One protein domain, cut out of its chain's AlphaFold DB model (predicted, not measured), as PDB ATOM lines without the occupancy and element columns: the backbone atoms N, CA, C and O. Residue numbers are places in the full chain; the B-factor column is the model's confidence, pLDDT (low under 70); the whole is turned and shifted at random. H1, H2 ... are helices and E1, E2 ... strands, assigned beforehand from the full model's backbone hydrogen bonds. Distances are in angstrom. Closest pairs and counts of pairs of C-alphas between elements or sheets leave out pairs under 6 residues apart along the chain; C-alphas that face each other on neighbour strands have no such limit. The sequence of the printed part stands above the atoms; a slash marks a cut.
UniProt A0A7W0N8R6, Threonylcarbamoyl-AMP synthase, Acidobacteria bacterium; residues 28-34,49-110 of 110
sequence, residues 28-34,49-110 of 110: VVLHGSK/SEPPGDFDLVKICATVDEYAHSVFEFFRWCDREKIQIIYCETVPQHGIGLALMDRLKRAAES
ATOM      1  N   VAL A  28     147.676  86.408 175.631       87.69
ATOM      2  CA  VAL A  28     146.379  86.721 175.020       87.69
ATOM      3  C   VAL A  28     145.362  87.044 176.105       87.69
ATOM      4  O   VAL A  28     145.180  86.297 177.063       87.69
ATOM      5  N   VAL A  29     144.675  88.171 175.952       86.38
ATOM      6  CA  VAL A  29     143.639  88.640 176.869       86.38
ATOM      7  C   VAL A  29     142.353  88.857 176.089       86.38
ATOM      8  O   VAL A  29     142.288  89.684 175.181       86.38
ATOM      9  N   LEU A  30     141.305  88.129 176.469       86.81
ATOM     10  CA  LEU A  30     139.970  88.319 175.917       86.81
ATOM     11  C   LEU A  30     139.324  89.568 176.525       86.81
ATOM     12  O   LEU A  30     139.110  89.660 177.736       86.81
ATOM     13  N   HIS A  31     139.009  90.539 175.675       73.75
ATOM     14  CA  HIS A  31     138.371  91.786 176.065       73.75
ATOM     15  C   HIS A  31     136.849  91.599 176.148       73.75
ATOM     16  O   HIS A  31     136.168  91.643 175.128       73.75
ATOM     17  N   GLY A  32     136.335  91.357 177.363       62.12
ATOM     18  CA  GLY A  32     134.897  91.191 177.626       62.12
ATOM     19  C   GLY A  32     134.277  92.239 178.561       62.12
ATOM     20  O   GLY A  32     133.159  92.682 178.312       62.12
ATOM     21  N   SER A  33     134.944  92.636 179.661       45.56
ATOM     22  CA  SER A  33     134.355  93.626 180.603       45.56
ATOM     23  C   SER A  33     135.312  94.312 181.592       45.56
ATOM     24  O   SER A  33     134.945  95.328 182.176       45.56
ATOM     25  N   LYS A  34     136.518  93.784 181.853       48.38
ATOM     26  CA  LYS A  34     137.467  94.392 182.807       48.38
ATOM     27  C   LYS A  34     138.896  94.254 182.311       48.38
ATOM     28  O   LYS A  34     139.507  93.200 182.444       48.38
ATOM     29  N   SER A  49     135.731  96.367 166.593       86.81
ATOM     30  CA  SER A  49     135.513  97.742 167.035       86.81
ATOM     31  C   SER A  49     136.823  98.470 167.347       86.81
ATOM     32  O   SER A  49     137.909  97.884 167.355       86.81
ATOM     33  N   GLU A  50     136.730  99.788 167.543       81.62
ATOM     34  CA  GLU A  50     137.887 100.594 167.921       81.62
ATOM     35  C   GLU A  50     138.401 100.206 169.317       81.62
ATOM     36  O   GLU A  50     137.610 100.002 170.244       81.62
ATOM     37  N   PRO A  51     139.729 100.123 169.496       83.06
ATOM     38  CA  PRO A  51     140.318  99.797 170.783       83.06
ATOM     39  C   PRO A  51     139.974 100.853 171.850       83.06
ATOM     40  O   PRO A  51     140.109 102.049 171.598       83.06
ATOM     41  N   PRO A  52     139.660 100.454 173.096       73.31
ATOM     42  CA  PRO A  52     139.345 101.388 174.181       73.31
ATOM     43  C   PRO A  52     140.584 102.077 174.795       73.31
ATOM     44  O   PRO A  52     140.520 102.580 175.916       73.31
ATOM     45  N   GLY A  53     141.737 102.062 174.122       76.25
ATOM     46  CA  GLY A  53     142.998 102.562 174.666       76.25
ATOM     47  C   GLY A  53     144.120 102.642 173.635       76.25
ATOM     48  O   GLY A  53     143.911 102.388 172.452       76.25
ATOM     49  N   ASP A  54     145.314 102.994 174.112       80.50
ATOM     50  CA  ASP A  54     146.516 103.120 173.285       80.50
ATOM     51  C   ASP A  54     147.243 101.768 173.169       80.50
ATOM     52  O   ASP A  54     147.554 101.117 174.181       80.50
ATOM     53  N   PHE A  55     147.478 101.352 171.923       84.38
ATOM     54  CA  PHE A  55     148.122 100.096 171.542       84.38
ATOM     55  C   PHE A  55     149.172 100.369 170.465       84.38
ATOM     56  O   PHE A  55     148.935 101.161 169.554       84.38
ATOM     57  N   ASP A  56     150.300  99.667 170.534       86.38
ATOM     58  CA  ASP A  56     151.380  99.773 169.550       86.38
ATOM     59  C   ASP A  56     150.957  99.224 168.182       86.38
ATOM     60  O   ASP A  56     151.380  99.724 167.139       86.38
ATOM     61  N   LEU A  57     150.098  98.199 168.186       85.94
ATOM     62  CA  LEU A  57     149.595  97.553 166.980       85.94
ATOM     63  C   LEU A  57     148.089  97.311 167.085       85.94
ATOM     64  O   LEU A  57     147.615  96.694 168.034       85.94
ATOM     65  N   VAL A  58     147.325  97.763 166.091       89.75
ATOM     66  CA  VAL A  58     145.861  97.635 166.068       89.75
ATOM     67  C   VAL A  58     145.416  97.051 164.733       89.75
ATOM     68  O   VAL A  58     145.774  97.571 163.676       89.75
ATOM     69  N   LYS A  59     144.595  95.998 164.770       90.12
ATOM     70  CA  LYS A  59     143.913  95.437 163.598       90.12
ATOM     71  C   LYS A  59     142.404  95.433 163.832       90.12
ATOM     72  O   LYS A  59     141.888  94.649 164.621       90.12
ATOM     73  N   ILE A  60     141.702  96.296 163.106       90.38
ATOM     74  CA  ILE A  60     140.237  96.318 163.071       90.38
ATOM     75  C   ILE A  60     139.795  95.545 161.828       90.38
ATOM     76  O   ILE A  60     140.296  95.794 160.729       90.38
ATOM     77  N   CYS A  61     138.910  94.576 162.020       89.50
ATOM     78  CA  CYS A  61     138.329  93.748 160.969       89.50
ATOM     79  C   CYS A  61     136.872  94.162 160.751       89.50
ATOM     80  O   CYS A  61     136.178  94.522 161.698       89.50
ATOM     81  N   ALA A  62     136.377  94.082 159.519       89.38
ATOM     82  CA  ALA A  62     134.994  94.452 159.219       89.38
ATOM     83  C   ALA A  62     133.992  93.346 159.593       89.38
ATOM     84  O   ALA A  62     132.817  93.618 159.835       89.38
ATOM     85  N   THR A  63     134.435  92.084 159.612       90.38
ATOM     86  CA  THR A  63     133.572  90.918 159.852       90.38
ATOM     87  C   THR A  63     134.251  89.867 160.729       90.38
ATOM     88  O   THR A  63     135.476  89.795 160.809       90.38
ATOM     89  N   VAL A  64     133.443  89.009 161.366       89.44
ATOM     90  CA  VAL A  64     133.929  87.865 162.166       89.44
ATOM     91  C   VAL A  64     134.764  86.898 161.319       89.44
ATOM     92  O   VAL A  64     135.714  86.310 161.824       89.44
ATOM     93  N   ASP A  65     134.422  86.749 160.040       89.94
ATOM     94  CA  ASP A  65     135.159  85.912 159.092       89.94
ATOM     95  C   ASP A  65     136.566  86.477 158.833       89.94
ATOM     96  O   ASP A  65     137.563  85.797 159.079       89.94
ATOM     97  N   GLU A  66     136.659  87.769 158.487       89.94
ATOM     98  CA  GLU A  66     137.947  88.456 158.333       89.94
ATOM     99  C   GLU A  66     138.774  88.373 159.619       89.94
ATOM    100  O   GLU A  66     139.982  88.132 159.566       89.94
ATOM    101  N   TYR A  67     138.136  88.530 160.780       90.88
ATOM    102  CA  TYR A  67     138.807  88.408 162.066       90.88
ATOM    103  C   TYR A  67     139.366  86.992 162.275       90.88
ATOM    104  O   TYR A  67     140.541  86.836 162.615       90.88
ATOM    105  N   ALA A  68     138.585  85.949 161.988       87.94
ATOM    106  CA  ALA A  68     139.033  84.564 162.107       87.94
ATOM    107  C   ALA A  68     140.207  84.225 161.173       87.94
ATOM    108  O   ALA A  68     141.065  83.415 161.538       87.94
ATOM    109  N   HIS A  69     140.272  84.856 159.999       87.31
ATOM    110  CA  HIS A  69     141.393  84.725 159.071       87.31
ATOM    111  C   HIS A  69     142.615  85.554 159.496       87.31
ATOM    112  O   HIS A  69     143.745  85.065 159.449       87.31
ATOM    113  N   SER A  70     142.395  86.780 159.974       88.56
ATOM    114  CA  SER A  70     143.459  87.738 160.298       88.56
ATOM    115  C   SER A  70     144.140  87.461 161.637       88.56
ATOM    116  O   SER A  70     145.316  87.780 161.798       88.56
ATOM    117  N   VAL A  71     143.448  86.857 162.610       87.88
ATOM    118  CA  VAL A  71     143.966  86.691 163.982       87.88
ATOM    119  C   VAL A  71     145.271  85.898 164.048       87.88
ATOM    120  O   VAL A  71     146.184  86.258 164.786       87.88
ATOM    121  N   PHE A  72     145.422  84.867 163.216       85.25
ATOM    122  CA  PHE A  72     146.642  84.060 163.184       85.25
ATOM    123  C   PHE A  72     147.825  84.788 162.544       85.25
ATOM    124  O   PHE A  72     148.979  84.563 162.911       85.25
ATOM    125  N   GLU A  73     147.564  85.638 161.555       85.38
ATOM    126  CA  GLU A  73     148.588  86.510 160.979       85.38
ATOM    127  C   GLU A  73     148.998  87.584 161.975       85.38
ATOM    128  O   GLU A  73     150.189  87.819 162.173       85.38
ATOM    129  N   PHE A  74     148.017  88.153 162.671       87.81
ATOM    130  CA  PHE A  74     148.227  89.150 163.703       87.81
ATOM    131  C   PHE A  74     149.066  88.617 164.863       87.81
ATOM    132  O   PHE A  74     150.027  89.268 165.257       87.81
ATOM    133  N   PHE A  75     148.786  87.409 165.356       86.38
ATOM    134  CA  PHE A  75     149.581  86.770 166.410       86.38
ATOM    135  C   PHE A  75     151.036  86.573 165.992       86.38
ATOM    136  O   PHE A  75     151.948  86.951 166.724       86.38
ATOM    137  N   ARG A  76     151.266  86.068 164.775       84.94
ATOM    138  CA  ARG A  76     152.625  85.918 164.234       84.94
ATOM    139  C   ARG A  76     153.333  87.258 164.085       84.94
ATOM    140  O   ARG A  76     154.545  87.334 164.261       84.94
ATOM    141  N   TRP A  77     152.598  88.309 163.739       85.31
ATOM    142  CA  TRP A  77     153.163  89.645 163.672       85.31
ATOM    143  C   TRP A  77     153.533  90.158 165.065       85.31
ATOM    144  O   TRP A  77     154.679  90.542 165.267       85.31
ATOM    145  N   CYS A  78     152.632  90.042 166.037       85.69
ATOM    146  CA  CYS A  78     152.880  90.402 167.431       85.69
ATOM    147  C   CYS A  78     154.113  89.689 168.006       85.69
ATOM    148  O   CYS A  78     154.954  90.329 168.633       85.69
ATOM    149  N   ASP A  79     154.271  88.392 167.731       84.25
ATOM    150  CA  ASP A  79     155.436  87.617 168.173       84.25
ATOM    151  C   ASP A  79     156.753  88.125 167.552       84.25
ATOM    152  O   ASP A  79     157.791  88.119 168.217       84.25
ATOM    153  N   ARG A  80     156.733  88.583 166.289       84.31
ATOM    154  CA  ARG A  80     157.909  89.179 165.622       84.31
ATOM    155  C   ARG A  80     158.264  90.546 166.200       84.31
ATOM    156  O   ARG A  80     159.439  90.800 166.451       84.31
ATOM    157  N   GLU A  81     157.253  91.372 166.457       82.50
ATOM    158  CA  GLU A  81     157.397  92.694 167.083       82.50
ATOM    159  C   GLU A  81     157.695  92.609 168.590       82.50
ATOM    160  O   GLU A  81     157.885  93.630 169.244       82.50
ATOM    161  N   LYS A  82     157.760  91.392 169.158       85.19
ATOM    162  CA  LYS A  82     157.960  91.140 170.594       85.19
ATOM    163  C   LYS A  82     156.910  91.835 171.469       85.19
ATOM    164  O   LYS A  82     157.207  92.267 172.583       85.19
ATOM    165  N   ILE A  83     155.678  91.915 170.971       86.94
ATOM    166  CA  ILE A  83     154.527  92.349 171.757       86.94
ATOM    167  C   ILE A  83     154.369  91.405 172.947       86.94
ATOM    168  O   ILE A  83     154.453  90.187 172.803       86.94
ATOM    169  N   GLN A  84     154.128  91.971 174.125       85.81
ATOM    170  CA  GLN A  84     153.986  91.187 175.348       85.81
ATOM    171  C   GLN A  84     152.536  90.784 175.597       85.81
ATOM    172  O   GLN A  84     152.284  89.694 176.109       85.81
ATOM    173  N   ILE A  85     151.581  91.642 175.221       86.38
ATOM    174  CA  ILE A  85     150.160  91.415 175.480       86.38
ATOM    175  C   ILE A  85     149.329  91.665 174.223       86.38
ATOM    176  O   ILE A  85     149.418  92.728 173.609       86.38
ATOM    177  N   ILE A  86     148.484  90.697 173.870       88.75
ATOM    178  CA  ILE A  86     147.543  90.790 172.756       88.75
ATOM    179  C   ILE A  86     146.118  90.800 173.300       88.75
ATOM    180  O   ILE A  86     145.681  89.862 173.962       88.75
ATOM    181  N   TYR A  87     145.368  91.839 172.972       88.69
ATOM    182  CA  TYR A  87     143.966  91.992 173.324       88.69
ATOM    183  C   TYR A  87     143.104  91.558 172.154       88.69
ATOM    184  O   TYR A  87     143.229  92.080 171.050       88.69
ATOM    185  N   CYS A  88     142.234  90.592 172.412       90.25
ATOM    186  CA  CYS A  88     141.307  90.061 171.426       90.25
ATOM    187  C   CYS A  88     139.889  90.429 171.844       90.25
ATOM    188  O   CYS A  88     139.442  90.044 172.928       90.25
ATOM    189  N   GLU A  89     139.172  91.157 170.997       90.06
ATOM    190  CA  GLU A  89     137.755  91.431 171.221       90.06
ATOM    191  C   GLU A  89     136.950  90.130 171.181       90.06
ATOM    192  O   GLU A  89     137.159  89.279 170.308       90.06
ATOM    193  N   THR A  90     136.036  89.959 172.138       88.75
ATOM    194  CA  THR A  90     135.131  88.811 172.139       88.75
ATOM    195  C   THR A  90     134.013  89.016 171.128       88.75
ATOM    196  O   THR A  90     133.320  90.028 171.174       88.75
ATOM    197  N   VAL A  91     133.793  88.027 170.264       88.31
ATOM    198  CA  VAL A  91     132.712  88.056 169.270       88.31
ATOM    199  C   VAL A  91     131.524  87.186 169.691       88.31
ATOM    200  O   VAL A  91     131.694  86.253 170.487       88.31
ATOM    201  N   PRO A  92     130.323  87.435 169.140       86.75
ATOM    202  CA  PRO A  92     129.177  86.552 169.316       86.75
ATOM    203  C   PRO A  92     129.498  85.090 168.968       86.75
ATOM    204  O   PRO A  92     130.061  84.786 167.916       86.75
ATOM    205  N   GLN A  93     129.111  84.162 169.844       86.50
ATOM    206  CA  GLN A  93     129.416  82.727 169.739       86.50
ATOM    207  C   GLN A  93     128.436  81.974 168.821       86.50
ATOM    208  O   GLN A  93     127.911  80.925 169.179       86.50
ATOM    209  N   HIS A  94     128.180  82.509 167.627       83.50
ATOM    210  CA  HIS A  94     127.347  81.865 166.609       83.50
ATOM    211  C   HIS A  94     128.139  81.627 165.316       83.50
ATOM    212  O   HIS A  94     128.945  82.463 164.896       83.50
ATOM    213  N   GLY A  95     127.914  80.483 164.663       87.69
ATOM    214  CA  GLY A  95     128.631  80.104 163.441       87.69
ATOM    215  C   GLY A  95     130.153  80.128 163.631       87.69
ATOM    216  O   GLY A  95     130.685  79.491 164.539       87.69
ATOM    217  N   ILE A  96     130.850  80.904 162.798       85.19
ATOM    218  CA  ILE A  96     132.318  81.043 162.809       85.19
ATOM    219  C   ILE A  96     132.828  81.648 164.129       85.19
ATOM    220  O   ILE A  96     133.893  81.261 164.613       85.19
ATOM    221  N   GLY A  97     132.052  82.535 164.759       87.19
ATOM    222  CA  GLY A  97     132.439  83.189 166.010       87.19
ATOM    223  C   GLY A  97     132.600  82.218 167.182       87.19
ATOM    224  O   GLY A  97     133.475  82.414 168.021       87.19
ATOM    225  N   LEU A  98     131.836  81.117 167.205       88.19
ATOM    226  CA  LEU A  98     131.986  80.057 168.210       88.19
ATOM    227  C   LEU A  98     133.368  79.394 168.111       88.19
ATOM    228  O   LEU A  98     134.082  79.285 169.107       88.19
ATOM    229  N   ALA A  99     133.760  78.998 166.897       87.94
ATOM    230  CA  ALA A  99     135.050  78.361 166.638       87.94
ATOM    231  C   ALA A  99     136.226  79.327 166.856       87.94
ATOM    232  O   ALA A  99     137.275  78.922 167.357       87.94
ATOM    233  N   LEU A 100     136.055  80.606 166.508       88.75
ATOM    234  CA  LEU A 100     137.037  81.651 166.789       88.75
ATOM    235  C   LEU A 100     137.250  81.816 168.299       88.75
ATOM    236  O   LEU A 100     138.386  81.792 168.767       88.75
ATOM    237  N   MET A 101     136.164  81.924 169.067       89.38
ATOM    238  CA  MET A 101     136.226  82.083 170.520       89.38
ATOM    239  C   MET A 101     136.856  80.879 171.224       89.38
ATOM    240  O   MET A 101     137.606  81.079 172.177       89.38
ATOM    241  N   ASP A 102     136.602  79.651 170.765       87.75
ATOM    242  CA  ASP A 102     137.268  78.447 171.288       87.75
ATOM    243  C   ASP A 102     138.794  78.533 171.125       87.75
ATOM    244  O   ASP A 102     139.555  78.360 172.078       87.75
ATOM    245  N   ARG A 103     139.251  78.911 169.927       85.81
ATOM    246  CA  ARG A 103     140.680  79.076 169.621       85.81
ATOM    247  C   ARG A 103     141.319  80.191 170.445       85.81
ATOM    248  O   ARG A 103     142.415  80.005 170.964       85.81
ATOM    249  N   LEU A 104     140.633  81.325 170.588       86.12
ATOM    250  CA  LEU A 104     141.115  82.455 171.380       86.12
ATOM    251  C   LEU A 104     141.221  82.121 172.872       86.12
ATOM    252  O   LEU A 104     142.201  82.500 173.507       86.12
ATOM    253  N   LYS A 105     140.248  81.390 173.432       85.38
ATOM    254  CA  LYS A 105     140.300  80.924 174.828       85.38
ATOM    255  C   LYS A 105     141.506  80.025 175.066       85.38
ATOM    256  O   LYS A 105     142.281  80.289 175.973       85.38
ATOM    257  N   ARG A 106     141.731  79.051 174.181       83.31
ATOM    258  CA  ARG A 106     142.897  78.159 174.259       83.31
ATOM    259  C   ARG A 106     144.226  78.910 174.170       83.31
ATOM    260  O   ARG A 106     145.189  78.518 174.819       83.31
ATOM    261  N   ALA A 107     144.278  79.979 173.375       82.06
ATOM    262  CA  ALA A 107     145.449  80.849 173.290       82.06
ATOM    263  C   ALA A 107     145.647  81.701 174.559       82.06
ATOM    264  O   ALA A 107     146.783  81.984 174.919       82.06
ATOM    265  N   ALA A 108     144.567  82.090 175.244       82.94
ATOM    266  CA  ALA A 108     144.612  82.836 176.506       82.94
ATOM    267  C   ALA A 108     144.970  81.972 177.729       82.94
ATOM    268  O   ALA A 108     145.393  82.510 178.750       82.94
ATOM    269  N   GLU A 109     144.790  80.654 177.636       76.94
ATOM    270  CA  GLU A 109     145.146  79.678 178.678       76.94
ATOM    271  C   GLU A 109     146.583  79.128 178.549       76.94
ATOM    272  O   GLU A 109     146.985  78.313 179.379       76.94
ATOM    273  N   SER A 110     147.338  79.535 177.514       63.06
ATOM    274  CA  SER A 110     148.751  79.148 177.311       63.06
ATOM    275  C   SER A 110     149.744  80.005 178.094       63.06
ATOM    276  O   SER A 110     149.426  81.174 178.410       63.06
TER     277      SER A 110
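AT A GLANCE: This is residues 28 to 34 and 49 to 110 of the 110 residues of the protein "Threonylcarbamoyl-AMP synthase" of Acidobacteria bacterium (UniProt A0A7W0N8R6). Helices H1 and H2, running the same way and touching near their first residues, pack on two parallel strands, E1 and E3; a lone strand, E2, is near E3. The printed part has 69 residues, with named elements in the order E1, E2, H1, E3, H2, class mixed. It is compact, radius of gyration of the C-alphas 11.5 A, spanning 32 by 24 by 24 A.

HOW THE PARTS SIT: E1, residues 28 to 31, is parallel to E3, residues 85 to 89; N 29 and O 86 are within hydrogen-bond range, 2.8 A. E2, residues 57 to 60, pairs with no named strand. H1, residues 64 to 80, touches H2, residues 96 to 108, with residues 64 to 68 alone, closest C-alphas Ala 68 and Leu 100, 5.9 A, at a shallow tilt of 23 degrees. O i to N i+4 pairs are within hydrogen-bond range throughout H2 and 11 of 13 in H1.

IN THESE COORDINATES: E1 begins at C-alpha 28 (146.379, 86.721, 175.020). H1, 24.3 A long, has a kink of 38 degrees near residue 71. H2, 18.5 A, ends at C-alpha 108 (144.612, 82.836, 176.506).

THE WHOLE: Residues 35 to 48 are not printed; C-alphas 34 and 49 are 16.2 A apart. pLDDT is under 70 at residues 32 to 34 and 110.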